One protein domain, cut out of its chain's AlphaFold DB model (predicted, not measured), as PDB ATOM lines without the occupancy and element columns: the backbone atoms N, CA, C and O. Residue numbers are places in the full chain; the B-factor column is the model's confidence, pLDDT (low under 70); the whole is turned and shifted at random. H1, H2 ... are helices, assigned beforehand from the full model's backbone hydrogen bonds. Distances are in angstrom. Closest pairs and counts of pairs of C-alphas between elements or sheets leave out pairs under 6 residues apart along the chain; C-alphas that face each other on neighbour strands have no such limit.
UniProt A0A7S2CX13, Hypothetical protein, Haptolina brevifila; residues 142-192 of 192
ATOM      1  N   PHE A 142     -21.972   0.453 115.135       93.38
ATOM      2  CA  PHE A 142     -20.679   1.060 114.800       93.38
ATOM      3  C   PHE A 142     -19.638   0.848 115.911       93.38
ATOM      4  O   PHE A 142     -18.453   0.696 115.619       93.38
ATOM      5  N   THR A 143     -20.070   0.735 117.171       93.31
ATOM      6  CA  THR A 143     -19.208   0.377 118.305       93.31
ATOM      7  C   THR A 143     -18.597  -1.017 118.150       93.31
ATOM      8  O   THR A 143     -17.407  -1.195 118.409       93.31
ATOM      9  N   GLU A 144     -19.387  -2.013 117.734       93.06
ATOM     10  CA  GLU A 144     -18.900  -3.378 117.482       93.06
ATOM     11  C   GLU A 144     -17.941  -3.409 116.288       93.06
ATOM     12  O   GLU A 144     -16.867  -4.002 116.384       93.06
ATOM     13  N   LEU A 145     -18.268  -2.703 115.201       93.25
ATOM     14  CA  LEU A 145     -17.394  -2.599 114.028       93.25
ATOM     15  C   LEU A 145     -16.055  -1.931 114.375       93.25
ATOM     16  O   LEU A 145     -14.996  -2.452 114.020       93.25
ATOM     17  N   ARG A 146     -16.078  -0.843 115.156       92.88
ATOM     18  CA  ARG A 146     -14.864  -0.177 115.648       92.88
ATOM     19  C   ARG A 146     -14.020  -1.094 116.528       92.88
ATOM     20  O   ARG A 146     -12.811  -1.184 116.334       92.88
ATOM     21  N   LYS A 147     -14.629  -1.788 117.499       90.50
ATOM     22  CA  LYS A 147     -13.922  -2.776 118.340       90.50
ATOM     23  C   LYS A 147     -13.328  -3.912 117.503       90.50
ATOM     24  O   LYS A 147     -12.277  -4.439 117.850       90.50
ATOM     25  N   GLY A 148     -13.978  -4.237 116.389       88.19
ATOM     26  CA  GLY A 148     -13.504  -5.150 115.357       88.19
ATOM     27  C   GLY A 148     -12.323  -4.658 114.520       88.19
ATOM     28  O   GLY A 148     -11.831  -5.419 113.690       88.19
ATOM     29  N   GLY A 149     -11.872  -3.415 114.717       90.19
ATOM     30  CA  GLY A 149     -10.781  -2.804 113.960       90.19
ATOM     31  C   GLY A 149     -11.194  -2.264 112.590       90.19
ATOM     32  O   GLY A 149     -10.336  -2.136 111.719       90.19
ATOM     33  N   VAL A 150     -12.486  -1.991 112.373       91.69
ATOM     34  CA  VAL A 150     -12.959  -1.287 111.172       91.69
ATOM     35  C   VAL A 150     -12.747   0.214 111.361       91.69
ATOM     36  O   VAL A 150     -13.159   0.786 112.371       91.69
ATOM     37  N   GLU A 151     -12.106   0.850 110.383       91.94
ATOM     38  CA  GLU A 151     -11.767   2.273 110.435       91.94
ATOM     39  C   GLU A 151     -12.968   3.169 110.115       91.94
ATOM     40  O   GLU A 151     -13.837   2.819 109.310       91.94
ATOM     41  N   TRP A 152     -12.984   4.372 110.697       92.75
ATOM     42  CA  TRP A 152     -14.082   5.332 110.538       92.75
ATOM     43  C   TRP A 152     -14.359   5.667 109.067       92.75
ATOM     44  O   TRP A 152     -15.514   5.800 108.666       92.75
ATOM     45  N   HIS A 153     -13.304   5.766 108.250       91.94
ATOM     46  CA  HIS A 153     -13.413   6.133 106.840       91.94
ATOM     47  C   HIS A 153     -14.172   5.067 106.046       91.94
ATOM     48  O   HIS A 153     -15.018   5.397 105.217       91.94
ATOM     49  N   ALA A 154     -13.928   3.791 106.354       92.12
ATOM     50  CA  ALA A 154     -14.628   2.670 105.739       92.12
ATOM     51  C   ALA A 154     -16.104   2.638 106.166       92.12
ATOM     52  O   ALA A 154     -16.982   2.422 105.334       92.12
ATOM     53  N   LEU A 155     -16.401   2.941 107.435       93.00
ATOM     54  CA  LEU A 155     -17.780   3.054 107.925       93.00
ATOM     55  C   LEU A 155     -18.536   4.220 107.272       93.00
ATOM     56  O   LEU A 155     -19.687   4.062 106.869       93.00
ATOM     57  N   ALA A 156     -17.889   5.374 107.121       93.25
ATOM     58  CA  ALA A 156     -18.479   6.529 106.453       93.25
ATOM     59  C   ALA A 156     -18.721   6.260 104.959       93.25
ATOM     60  O   ALA A 156     -19.751   6.661 104.422       93.25
ATOM     61  N   MET A 157     -17.795   5.569 104.290       91.75
ATOM     62  CA  MET A 157     -17.866   5.287 102.855       91.75
ATOM     63  C   MET A 157     -18.845   4.160 102.509       91.75
ATOM     64  O   MET A 157     -19.599   4.287 101.549       91.75
ATOM     65  N   HIS A 158     -18.832   3.059 103.264       91.19
ATOM     66  CA  HIS A 158     -19.569   1.837 102.918       91.19
ATOM     67  C   HIS A 158     -20.868   1.650 103.703       91.19
ATOM     68  O   HIS A 158     -21.743   0.912 103.255       91.19
ATOM     69  N   CYS A 159     -21.008   2.306 104.857       91.06
ATOM     70  CA  CYS A 159     -22.200   2.214 105.704       91.06
ATOM     71  C   CYS A 159     -22.915   3.556 105.873       91.06
ATOM     72  O   CYS A 159     -23.825   3.644 106.691       91.06
ATOM     73  N   HIS A 160     -22.489   4.594 105.147       91.69
ATOM     74  CA  HIS A 160     -23.024   5.953 105.247       91.69
ATOM     75  C   HIS A 160     -23.042   6.525 106.673       91.69
ATOM     76  O   HIS A 160     -23.877   7.367 106.990       91.69
ATOM     77  N   ALA A 161     -22.100   6.102 107.525       92.38
ATOM     78  CA  ALA A 161     -22.024   6.583 108.900       92.38
ATOM     79  C   ALA A 161     -21.842   8.110 108.947       92.38
ATOM     80  O   ALA A 161     -21.011   8.682 108.225       92.38
ATOM     81  N   THR A 162     -22.619   8.763 109.803       93.06
ATOM     82  CA  THR A 162     -22.505  10.191 110.114       93.06
ATOM     83  C   THR A 162     -21.378  10.448 111.114       93.06
ATOM     84  O   THR A 162     -20.850   9.532 111.751       93.06
ATOM     85  N   TYR A 163     -20.967  11.711 111.246       91.31
ATOM     86  CA  TYR A 163     -19.914  12.082 112.190       91.31
ATOM     87  C   TYR A 163     -20.353  11.829 113.642       91.31
ATOM     88  O   TYR A 163     -19.576  11.322 114.450       91.31
ATOM     89  N   GLU A 164     -21.612  12.129 113.954       90.94
ATOM     90  CA  GLU A 164     -22.236  11.931 115.261       90.94
ATOM     91  C   GLU A 164     -22.276  10.447 115.650       90.94
ATOM     92  O   GLU A 164     -21.809  10.086 116.729       90.94
ATOM     93  N   GLU A 165     -22.723   9.567 114.749       93.38
ATOM     94  CA  GLU A 165     -22.765   8.118 114.994       93.38
ATOM     95  C   GLU A 165     -21.376   7.522 115.264       93.38
ATOM     96  O   GLU A 165     -21.224   6.599 116.066       93.38
ATOM     97  N   LEU A 166     -20.333   8.046 114.611       93.38
ATOM     98  CA  LEU A 166     -18.956   7.610 114.846       93.38
ATOM     99  C   LEU A 166     -18.415   8.115 116.189       93.38
ATOM    100  O   LEU A 166     -17.698   7.380 116.875       93.38
ATOM    101  N   LEU A 167     -18.777   9.331 116.609       92.62
ATOM    102  CA  LEU A 167     -18.466   9.808 117.959       92.62
ATOM    103  C   LEU A 167     -19.136   8.931 119.024       92.62
ATOM    104  O   LEU A 167     -18.469   8.512 119.972       92.62
ATOM    105  N   GLU A 168     -20.415   8.592 118.846       93.19
ATOM    106  CA  GLU A 168     -21.155   7.685 119.737       93.19
ATOM    107  C   GLU A 168     -20.558   6.274 119.754       93.19
ATOM    108  O   GLU A 168     -20.470   5.635 120.805       93.19
ATOM    109  N   ALA A 169     -20.058   5.806 118.607       92.69
ATOM    110  CA  ALA A 169     -19.324   4.549 118.508       92.69
ATOM    111  C   ALA A 169     -17.990   4.559 119.275       92.69
ATOM    112  O   ALA A 169     -17.394   3.499 119.515       92.69
ATOM    113  N   GLY A 170     -17.508   5.741 119.668       91.94
ATOM    114  CA  GLY A 170     -16.281   5.952 120.426       91.94
ATOM    115  C   GLY A 170     -15.049   6.238 119.567       91.94
ATOM    116  O   GLY A 170     -13.933   6.000 120.034       91.94
ATOM    117  N   PHE A 171     -15.211   6.708 118.325       90.31
ATOM    118  CA  PHE A 171     -14.102   7.315 117.586       90.31
ATOM    119  C   PHE A 171     -13.806   8.700 118.172       90.31
ATOM    120  O   PHE A 171     -14.701   9.529 118.324       90.31
ATOM    121  N   ALA A 172     -12.550   8.960 118.533       84.56
ATOM    122  CA  ALA A 172     -12.171  10.246 119.106       84.56
ATOM    123  C   ALA A 172     -12.159  11.353 118.039       84.56
ATOM    124  O   ALA A 172     -11.844  11.115 116.872       84.56
ATOM    125  N   LYS A 173     -12.436  12.593 118.455       76.94
ATOM    126  CA  LYS A 173     -12.293  13.770 117.590       76.94
ATOM    127  C   LYS A 173     -10.844  13.880 117.100       76.94
ATOM    128  O   LYS A 173      -9.928  13.904 117.919       76.94
ATOM    129  N   GLY A 174     -10.644  13.942 115.783       69.19
ATOM    130  CA  GLY A 174      -9.308  13.959 115.178       69.19
ATOM    131  C   GLY A 174      -8.589  12.603 115.152       69.19
ATOM    132  O   GLY A 174      -7.415  12.554 114.797       69.19
ATOM    133  N   HIS A 175      -9.259  11.494 115.499       77.44
ATOM    134  CA  HIS A 175      -8.714  10.152 115.279       77.44
ATOM    135  C   HIS A 175      -8.511   9.922 113.779       77.44
ATOM    136  O   HIS A 175      -9.491   9.895 113.038       77.44
ATOM    137  N   GLN A 176      -7.259   9.747 113.341       77.31
ATOM    138  CA  GLN A 176      -6.907   9.584 111.921       77.31
ATOM    139  C   GLN A 176      -7.578  10.644 111.026       77.31
ATOM    140  O   GLN A 176      -8.293  10.308 110.081       77.31
ATOM    141  N   ASP A 177      -7.427  11.921 111.387       79.31
ATOM    142  CA  ASP A 177      -7.947  13.064 110.623       79.31
ATOM    143  C   ASP A 177      -9.476  13.072 110.423       79.31
ATOM    144  O   ASP A 177      -9.999  13.711 109.507       79.31
ATOM    145  N   MET A 178     -10.224  12.393 111.303       87.00
ATOM    146  CA  MET A 178     -11.686  12.445 111.323       87.00
ATOM    147  C   MET A 178     -12.169  13.855 111.710       87.00
ATOM    148  O   MET A 178     -12.273  14.197 112.894       87.00
ATOM    149  N   ASP A 179     -12.462  14.671 110.695       86.94
ATOM    150  CA  ASP A 179     -12.994  16.035 110.808       86.94
ATOM    151  C   ASP A 179     -14.480  16.067 110.392       86.94
ATOM    152  O   ASP A 179     -14.810  15.569 109.312       86.94
ATOM    153  N   PRO A 180     -15.384  16.695 111.167       85.81
ATOM    154  CA  PRO A 180     -16.794  16.844 110.784       85.81
ATOM    155  C   PRO A 180     -17.017  17.531 109.421       85.81
ATOM    156  O   PRO A 180     -18.055  17.356 108.787       85.81
ATOM    157  N   LYS A 181     -16.053  18.315 108.931       86.88
ATOM    158  CA  LYS A 181     -16.090  18.975 107.617       86.88
ATOM    159  C   LYS A 181     -15.677  18.060 106.464       86.88
ATOM    160  O   LYS A 181     -15.738  18.512 105.316       86.88
ATOM    161  N   HIS A 182     -15.266  16.823 106.737       89.69
ATOM    162  CA  HIS A 182     -14.874  15.861 105.715       89.69
ATOM    163  C   HIS A 182     -16.021  15.615 104.716       89.69
ATOM    164  O   HIS A 182     -17.198  15.563 105.079       89.69
ATOM    165  N   HIS A 183     -15.684  15.475 103.431       88.81
ATOM    166  CA  HIS A 183     -16.673  15.414 102.346       88.81
ATOM    167  C   HIS A 183     -17.655  14.233 102.486       88.81
ATOM    168  O   HIS A 183     -18.832  14.384 102.159       88.81
ATOM    169  N   LEU A 184     -17.201  13.096 103.029       89.44
ATOM    170  CA  LEU A 184     -18.056  11.930 103.298       89.44
ATOM    171  C   LEU A 184     -19.216  12.271 104.250       89.44
ATOM    172  O   LEU A 184     -20.362  11.967 103.935       89.44
ATOM    173  N   PHE A 185     -18.964  12.995 105.346       89.38
ATOM    174  CA  PHE A 185     -20.013  13.344 106.314       89.38
ATOM    175  C   PHE A 185     -21.029  14.336 105.758       89.38
ATOM    176  O   PHE A 185     -22.223  14.208 106.011       89.38
ATOM    177  N   ARG A 186     -20.584  15.284 104.925       85.25
ATOM    178  CA  ARG A 186     -21.493  16.210 104.228       85.25
ATOM    179  C   ARG A 186     -22.433  15.494 103.267       85.25
ATOM    180  O   ARG A 186     -23.536  15.975 103.026       85.25
ATOM    181  N   THR A 187     -21.966  14.394 102.683       84.75
ATOM    182  CA  THR A 187     -22.745  13.596 101.736       84.75
ATOM    183  C   THR A 187     -23.739  12.723 102.493       84.75
ATOM    184  O   THR A 187     -24.929  12.781 102.201       84.75
ATOM    185  N   ASN A 188     -23.277  12.023 103.531       85.00
ATOM    186  CA  ASN A 188     -24.112  11.138 104.344       85.00
ATOM    187  C   ASN A 188     -25.226  11.894 105.088       85.00
ATOM    188  O   ASN A 188     -26.358  11.426 105.131       85.00
ATOM    189  N   ALA A 189     -24.953  13.107 105.584       76.56
ATOM    190  CA  ALA A 189     -25.955  13.946 106.247       76.56
ATOM    191  C   ALA A 189     -27.091  14.427 105.320       76.56
ATOM    192  O   ALA A 189     -28.097  14.934 105.801       76.56
ATOM    193  N   ARG A 190     -26.935  14.325 103.992       70.69
ATOM    194  CA  ARG A 190     -27.997  14.652 103.020       70.69
ATOM    195  C   ARG A 190     -28.870  13.451 102.661       70.69
ATOM    196  O   ARG A 190     -29.891  13.637 102.008       70.69
ATOM    197  N   THR A 191     -28.432  12.244 103.011       65.00
ATOM    198  CA  THR A 191     -29.072  10.975 102.643       65.00
ATOM    199  C   THR A 191     -29.661  10.217 103.835       65.00
ATOM    200  O   THR A 191     -30.333   9.214 103.610       65.00
ATOM    201  N   ALA A 192     -29.386  10.669 105.064       58.09
ATOM    202  CA  ALA A 192     -29.966  10.175 106.315       58.09
ATOM    203  C   ALA A 192     -31.270  10.915 106.646       58.09
ATOM    204  O   ALA A 192     -32.199  10.250 107.154       58.09
TER     205      ALA A 192
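This is residues 142 to 192 of the 192 residues of the protein "Hypothetical protein" of Haptolina brevifila (UniProt A0A7S2CX13). Four short, steeply tilted helices make a small cluster, H1 and H4 at its two ends and H2 and H3 between them, and a long loop, residues 169 to 182, runs round one side from H3 to H4. The printed part has 51 residues, with helices H1, H2, H3, H4 in that order and no named strand: all helix, though helices hold just 25 residues, under half. It is compact, radius of gyration of the C-alphas 9.8 A, spanning 27 by 19 by 16 A.

Find C-alpha 142 at (-20.679, 1.060, 114.800), where H1, residues 142 to 147, begins. H2, residues 152 to 158, covers 10.0 A; H3 is residues 163 to 168. H4, residues 183 to 188, ends at C-alpha 188, (-24.112, 11.138, 104.344).

Look at C-alphas 142 and 166, the closest of H1 and H3, 6.8 A apart: these helices only just touch, with 3 pairs within 8 A. H2 and H4 touch, closest at the C-alphas of Ala 156 and Leu 184, 6.3 A. H1 and H4 are apart. In each helix every O i to N i+4 pair is within hydrogen-bond range.

The printed part has no cut; the H3 to H4 link is long. Residues 174, 191 and 192 have pLDDT under 70.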